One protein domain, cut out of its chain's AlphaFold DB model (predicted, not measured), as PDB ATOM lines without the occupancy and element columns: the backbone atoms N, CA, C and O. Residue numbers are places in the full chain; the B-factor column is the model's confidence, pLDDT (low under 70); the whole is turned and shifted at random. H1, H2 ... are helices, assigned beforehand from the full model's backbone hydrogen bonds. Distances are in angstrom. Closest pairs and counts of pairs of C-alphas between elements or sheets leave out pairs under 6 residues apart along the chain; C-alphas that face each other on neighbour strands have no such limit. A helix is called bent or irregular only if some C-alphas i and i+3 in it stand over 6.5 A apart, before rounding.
ATOM      1  N   ASP A  69     169.348  15.974 155.442       65.44
ATOM      2  CA  ASP A  69     170.154  16.877 156.268       65.44
ATOM      3  C   ASP A  69     170.234  18.300 155.680       65.44
ATOM      4  O   ASP A  69     169.986  18.515 154.493       65.44
ATOM      5  N   SER A  70     170.653  19.280 156.492       59.41
ATOM      6  CA  SER A  70     170.857  20.692 156.107       59.41
ATOM      7  C   SER A  70     171.607  20.904 154.783       59.41
ATOM      8  O   SER A  70     171.399  21.919 154.124       59.41
ATOM      9  N   SER A  71     172.406  19.924 154.354       60.38
ATOM     10  CA  SER A  71     173.000  19.809 153.018       60.38
ATOM     11  C   SER A  71     171.988  20.057 151.892       60.38
ATOM     12  O   SER A  71     172.296  20.751 150.931       60.38
ATOM     13  N   SER A  72     170.755  19.557 152.022       71.62
ATOM     14  CA  SER A  72     169.693  19.764 151.032       71.62
ATOM     15  C   SER A  72     169.192  21.206 150.981       71.62
ATOM     16  O   SER A  72     168.713  21.629 149.929       71.62
ATOM     17  N   LEU A  73     169.263  21.955 152.084       77.50
ATOM     18  CA  LEU A  73     168.870  23.364 152.100       77.50
ATOM     19  C   LEU A  73     169.991  24.248 151.549       77.50
ATOM     20  O   LEU A  73     169.708  25.182 150.802       77.50
ATOM     21  N   ASP A  74     171.246  23.929 151.860       80.94
ATOM     22  CA  ASP A  74     172.413  24.618 151.301       80.94
ATOM     23  C   ASP A  74     172.512  24.409 149.783       80.94
ATOM     24  O   ASP A  74     172.784  25.354 149.041       80.94
ATOM     25  N   ASP A  75     172.231  23.197 149.302       83.56
ATOM     26  CA  ASP A  75     172.191  22.905 147.868       83.56
ATOM     27  C   ASP A  75     171.036  23.631 147.170       83.56
ATOM     28  O   ASP A  75     171.232  24.209 146.099       83.56
ATOM     29  N   LEU A  76     169.856  23.685 147.795       85.31
ATOM     30  CA  LEU A  76     168.722  24.444 147.262       85.31
ATOM     31  C   LEU A  76     168.994  25.957 147.258       85.31
ATOM     32  O   LEU A  76     168.610  26.655 146.320       85.31
ATOM     33  N   THR A  77     169.683  26.459 148.284       89.06
ATOM     34  CA  THR A  77     170.115  27.860 148.369       89.06
ATOM     35  C   THR A  77     171.103  28.178 147.255       89.06
ATOM     36  O   THR A  77     170.921  29.161 146.543       89.06
ATOM     37  N   ARG A  78     172.091  27.305 147.023       91.69
ATOM     38  CA  ARG A  78     173.050  27.464 145.925       91.69
ATOM     39  C   ARG A  78     172.357  27.469 144.565       91.69
ATOM     40  O   ARG A  78     172.639  28.333 143.743       91.69
ATOM     41  N   GLU A  79     171.420  26.551 144.336       91.38
ATOM     42  CA  GLU A  79     170.649  26.522 143.090       91.38
ATOM     43  C   GLU A  79     169.833  27.807 142.893       91.38
ATOM     44  O   GLU A  79     169.743  28.336 141.779       91.38
ATOM     45  N   PHE A  80     169.225  28.316 143.965       94.00
ATOM     46  CA  PHE A  80     168.493  29.572 143.924       94.00
ATOM     47  C   PHE A  80     169.411  30.747 143.574       94.00
ATOM     48  O   PHE A  80     169.087  31.513 142.664       94.00
ATOM     49  N   ASP A  81     170.563  30.858 144.233       95.44
ATOM     50  CA  ASP A  81     171.539  31.922 143.997       95.44
ATOM     51  C   ASP A  81     172.100  31.874 142.570       95.44
ATOM     52  O   ASP A  81     172.181  32.909 141.909       95.44
ATOM     53  N   ASP A  82     172.394  30.683 142.041       95.75
ATOM     54  CA  ASP A  82     172.856  30.502 140.660       95.75
ATOM     55  C   ASP A  82     171.801  30.976 139.645       95.75
ATOM     56  O   ASP A  82     172.107  31.655 138.653       95.75
ATOM     57  N   ARG A  83     170.524  30.653 139.889       93.38
ATOM     58  CA  ARG A  83     169.410  31.121 139.051       93.38
ATOM     59  C   ARG A  83     169.230  32.633 139.160       93.38
ATOM     60  O   ARG A  83     169.038  33.293 138.135       93.38
ATOM     61  N   LEU A  84     169.319  33.184 140.369       93.44
ATOM     62  CA  LEU A  84     169.201  34.618 140.613       93.44
ATOM     63  C   LEU A  84     170.336  35.389 139.931       93.44
ATOM     64  O   LEU A  84     170.071  36.359 139.221       93.44
ATOM     65  N   ALA A  85     171.576  34.916 140.052       95.44
ATOM     66  CA  ALA A  85     172.739  35.501 139.395       95.44
ATOM     67  C   ALA A  85     172.571  35.528 137.870       95.44
ATOM     68  O   ALA A  85     172.882  36.527 137.219       95.44
ATOM     69  N   ARG A  86     171.999  34.467 137.286       93.12
ATOM     70  CA  ARG A  86     171.684  34.433 135.852       93.12
ATOM     71  C   ARG A  86     170.650  35.491 135.457       93.12
ATOM     72  O   ARG A  86     170.825  36.143 134.429       93.12
ATOM     73  N   MET A  87     169.601  35.678 136.259       90.88
ATOM     74  CA  MET A  87     168.580  36.711 136.025       90.88
ATOM     75  C   MET A  87     169.125  38.133 136.189       90.88
ATOM     76  O   MET A  87     168.671  39.040 135.501       90.88
ATOM     77  N   GLN A  88     170.099  38.323 137.078       93.25
ATOM     78  CA  GLN A  88     170.732  39.615 137.355       93.25
ATOM     79  C   GLN A  88     171.911  39.931 136.422       93.25
ATOM     80  O   GLN A  88     172.552  40.974 136.562       93.25
ATOM     81  N   SER A  89     172.220  39.047 135.472       94.50
ATOM     82  CA  SER A  89     173.292  39.275 134.507       94.50
ATOM     83  C   SER A  89     172.994  40.467 133.590       94.50
ATOM     84  O   SER A  89     171.843  40.756 133.260       94.50
ATOM     85  N   ALA A  90     174.049  41.137 133.117       92.38
ATOM     86  CA  ALA A  90     173.921  42.252 132.176       92.38
ATOM     87  C   ALA A  90     173.240  41.837 130.857       92.38
ATOM     88  O   ALA A  90     172.511  42.626 130.264       92.38
ATOM     89  N   GLU A  91     173.442  40.590 130.421       91.75
ATOM     90  CA  GLU A  91     172.765  40.027 129.249       91.75
ATOM     91  C   GLU A  91     171.252  39.906 129.480       91.75
ATOM     92  O   GLU A  91     170.466  40.309 128.625       91.75
ATOM     93  N   ALA A  92     170.837  39.398 130.645       90.00
ATOM     94  CA  ALA A  92     169.425  39.307 131.000       90.00
ATOM     95  C   ALA A  92     168.782  40.697 131.132       90.00
ATOM     96  O   ALA A  92     167.675  40.899 130.634       90.00
ATOM     97  N   ALA A  93     169.489  41.664 131.727       89.88
ATOM     98  CA  ALA A  93     169.030  43.049 131.822       89.88
ATOM     99  C   ALA A  93     168.825  43.679 130.432       89.88
ATOM    100  O   ALA A  93     167.725  44.132 130.123       89.88
ATOM    101  N   ALA A  94     169.829  43.603 129.553       91.19
ATOM    102  CA  ALA A  94     169.730  44.118 128.186       91.19
ATOM    103  C   ALA A  94     168.631  43.413 127.367       91.19
ATOM    104  O   ALA A  94     167.951  44.034 126.545       91.19
ATOM    105  N   GLY A  95     168.429  42.112 127.597       89.00
ATOM    106  CA  GLY A  95     167.339  41.351 126.994       89.00
ATOM    107  C   GLY A  95     165.957  41.849 127.423       89.00
ATOM    108  O   GLY A  95     165.058  41.919 126.587       89.00
ATOM    109  N   MET A  96     165.793  42.238 128.692       87.44
ATOM    110  CA  MET A  96     164.544  42.821 129.196       87.44
ATOM    111  C   MET A  96     164.308  44.228 128.651       87.44
ATOM    112  O   MET A  96     163.191  44.511 128.224       87.44
ATOM    113  N   ASP A  97     165.337  45.075 128.584       90.25
ATOM    114  CA  ASP A  97     165.225  46.410 127.975       90.25
ATOM    115  C   ASP A  97     164.768  46.300 126.516       90.25
ATOM    116  O   ASP A  97     163.763  46.888 126.119       90.25
ATOM    117  N   THR A  98     165.424  45.420 125.751       88.75
ATOM    118  CA  THR A  98     165.030  45.123 124.368       88.75
ATOM    119  C   THR A  98     163.586  44.620 124.308       88.75
ATOM    120  O   THR A  98     162.817  45.045 123.452       88.75
ATOM    121  N   PHE A  99     163.186  43.724 125.215       87.00
ATOM    122  CA  PHE A  99     161.826  43.184 125.252       87.00
ATOM    123  C   PHE A  99     160.763  44.273 125.449       87.00
ATOM    124  O   PHE A  99     159.732  44.232 124.777       87.00
ATOM    125  N   PHE A 100     161.010  45.248 126.327       88.25
ATOM    126  CA  PHE A 100     160.081  46.355 126.568       88.25
ATOM    127  C   PHE A 100     160.020  47.368 125.416       88.25
ATOM    128  O   PHE A 100     159.000  48.039 125.260       88.25
ATOM    129  N   GLU A 101     161.065  47.463 124.595       90.75
ATOM    130  CA  GLU A 101     161.111  48.350 123.424       90.75
ATOM    131  C   GLU A 101     160.444  47.761 122.167       90.75
ATOM    132  O   GLU A 101     160.064  48.506 121.258       90.75
ATOM    133  N   LEU A 102     160.276  46.434 122.094       89.75
ATOM    134  CA  LEU A 102     159.711  45.761 120.921       89.75
ATOM    135  C   LEU A 102     158.215  46.041 120.739       89.75
ATOM    136  O   LEU A 102     157.411  45.995 121.672       89.75
ATOM    137  N   LYS A 103     157.796  46.219 119.482       89.44
ATOM    138  CA  LYS A 103     156.373  46.268 119.124       89.44
ATOM    139  C   LYS A 103     155.768  44.866 119.156       89.44
ATOM    140  O   LYS A 103     156.442  43.867 118.909       89.44
ATOM    141  N   SER A 104     154.449  44.776 119.337       87.50
ATOM    142  CA  SER A 104     153.722  43.500 119.451       87.50
ATOM    143  C   SER A 104     153.974  42.517 118.295       87.50
ATOM    144  O   SER A 104     154.044  41.311 118.519       87.50
ATOM    145  N   ALA A 105     154.141  43.014 117.062       88.81
ATOM    146  CA  ALA A 105     154.458  42.177 115.900       88.81
ATOM    147  C   ALA A 105     155.870  41.566 115.984       88.81
ATOM    148  O   ALA A 105     156.073  40.400 115.651       88.81
ATOM    149  N   GLU A 106     156.839  42.334 116.482       89.50
ATOM    150  CA  GLU A 106     158.234  41.913 116.628       89.50
ATOM    151  C   GLU A 106     158.397  40.935 117.802       89.50
ATOM    152  O   GLU A 106     159.169  39.976 117.710       89.50
ATOM    153  N   LEU A 107     157.600  41.117 118.862       85.94
ATOM    154  CA  LEU A 107     157.459  40.163 119.966       85.94
ATOM    155  C   LEU A 107     156.899  38.813 119.493       85.94
ATOM    156  O   LEU A 107     157.439  37.764 119.852       85.94
ATOM    157  N   GLY A 108     155.855  38.820 118.658       86.75
ATOM    158  CA  GLY A 108     155.276  37.597 118.091       86.75
ATOM    159  C   GLY A 108     156.278  36.817 117.232       86.75
ATOM    160  O   GLY A 108     156.446  35.608 117.392       86.75
ATOM    161  N   GLU A 109     157.016  37.525 116.379       89.62
ATOM    162  CA  GLU A 109     158.109  36.967 115.577       89.62
ATOM    163  C   GLU A 109     159.236  36.380 116.449       89.62
ATOM    164  O   GLU A 109     159.742  35.285 116.180       89.62
ATOM    165  N   ALA A 110     159.617  37.066 117.532       86.75
ATOM    166  CA  ALA A 110     160.611  36.570 118.482       86.75
ATOM    167  C   ALA A 110     160.152  35.289 119.199       86.75
ATOM    168  O   ALA A 110     160.935  34.341 119.313       86.75
ATOM    169  N   ALA A 111     158.884  35.214 119.612       86.00
ATOM    170  CA  ALA A 111     158.308  34.030 120.244       86.00
ATOM    171  C   ALA A 111     158.313  32.809 119.307       86.00
ATOM    172  O   ALA A 111     158.719  31.717 119.714       86.00
ATOM    173  N   LEU A 112     157.948  32.992 118.030       91.50
ATOM    174  CA  LEU A 112     157.994  31.925 117.021       91.50
ATOM    175  C   LEU A 112     159.422  31.422 116.779       91.50
ATOM    176  O   LEU A 112     159.645  30.213 116.681       91.50
ATOM    177  N   ARG A 113     160.409  32.326 116.718       88.44
ATOM    178  CA  ARG A 113     161.826  31.940 116.619       88.44
ATOM    179  C   ARG A 113     162.291  31.162 117.849       88.44
ATOM    180  O   ARG A 113     162.975  30.155 117.689       88.44
ATOM    181  N   GLY A 114     161.902  31.591 119.050       85.81
ATOM    182  CA  GLY A 114     162.222  30.900 120.303       85.81
ATOM    183  C   GLY A 114     161.653  29.481 120.358       85.81
ATOM    184  O   GLY A 114     162.384  28.537 120.653       85.81
ATOM    185  N   ALA A 115     160.383  29.312 119.979       85.56
ATOM    186  CA  ALA A 115     159.721  28.008 119.925       85.56
ATOM    187  C   ALA A 115     160.384  27.039 118.932       85.56
ATOM    188  O   ALA A 115     160.465  25.845 119.200       85.56
ATOM    189  N   ARG A 116     160.914  27.547 117.811       86.56
ATOM    190  CA  ARG A 116     161.648  26.744 116.814       86.56
ATOM    191  C   ARG A 116     163.062  26.355 117.258       86.56
ATOM    192  O   ARG A 116     163.613  25.397 116.726       86.56
ATOM    193  N   ARG A 117     163.671  27.106 118.184       79.31
ATOM    194  CA  ARG A 117     165.063  26.907 118.633       79.31
ATOM    195  C   ARG A 117     165.204  25.900 119.771       79.31
ATOM    196  O   ARG A 117     166.314  25.435 120.010       79.31
ATOM    197  N   LYS A 118     164.117  25.586 120.477       58.31
ATOM    198  CA  LYS A 118     164.101  24.567 121.528       58.31
ATOM    199  C   LYS A 118     163.845  23.193 120.885       58.31
ATOM    200  O   LYS A 118     162.711  22.960 120.469       58.31
TER     201      LYS A 118
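AT A GLANCE: This is residues 69 to 118 of the 120 residues of the protein "Type II toxin-antitoxin system Phd/YefM family antitoxin" of Gemmatimonadetes bacterium (UniProt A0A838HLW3). The model is an open hook of three helices joined end to end: the longest helix, H1, makes a long free arm, H2 runs on from its end at a steep angle, and H3 turns back at the far end as the short limb of the hook. No helix touches another, and there is no packed core. The printed part has 50 residues, with three named helices in the order H1, H2, H3 and no named strand; its class is all helix. The whole is extended, with a radius of gyration of the C-alphas of 16.2 A, and the C-alphas span 50 by 23 by 13 A along their three main axes.

IN THESE COORDINATES: H1 is the longest helix, residues 71 to 87, and measures 24.4 A from first to last C-alpha. It begins at C-alpha 71, at (173.000, 19.809, 153.018), and ends at C-alpha 87, at (168.580, 36.711, 136.025). H2, residues 90 to 101, measures 16.7 A. H3, residues 104 to 117, measures 20.1 A and ends at C-alpha 117, at (165.063, 26.907, 118.633). No helix is bent or irregular.

HOW THE PARTS SIT: H1 and H2 are close but not clearly touching, and their closest C-alphas, those of Arg 86 and Ala 92, are 7.2 A apart. Their lines stand at a steep tilt of 52 degrees, and they run the same way. H2 and H3 are also close but not clearly touching; their closest C-alphas, those of Phe 99 and Leu 107, are 7.5 A apart. These two stand at a steep tilt of 43 degrees and run opposite ways, with their centres 15.2 A apart. H1 and H3 are apart. In H1, H2 and H3, every backbone O i to N i+4 pair is within hydrogen-bond range.

THE WHOLE: The two C-alphas farthest apart are those of Asp 69 and Ala 105, at 50.2 A, while the first and last printed C-alphas, those of Asp 69 and Lys 118, are 36.1 A apart. Residues 69 to 98 stand free, of which 71 to 87 belong to H1 and 90 to 98 to H2. Residues 111 to 118 also stand free, of which 111 to 117 belong to H3. The printed part has no cut. The links from H1 to H2 and from H2 to H3 are both tight, with 2 residues in each. The mean pLDDT of the printed part is 86.6; residues 69 to 71 and residue 118 are under 70, which is low confidence.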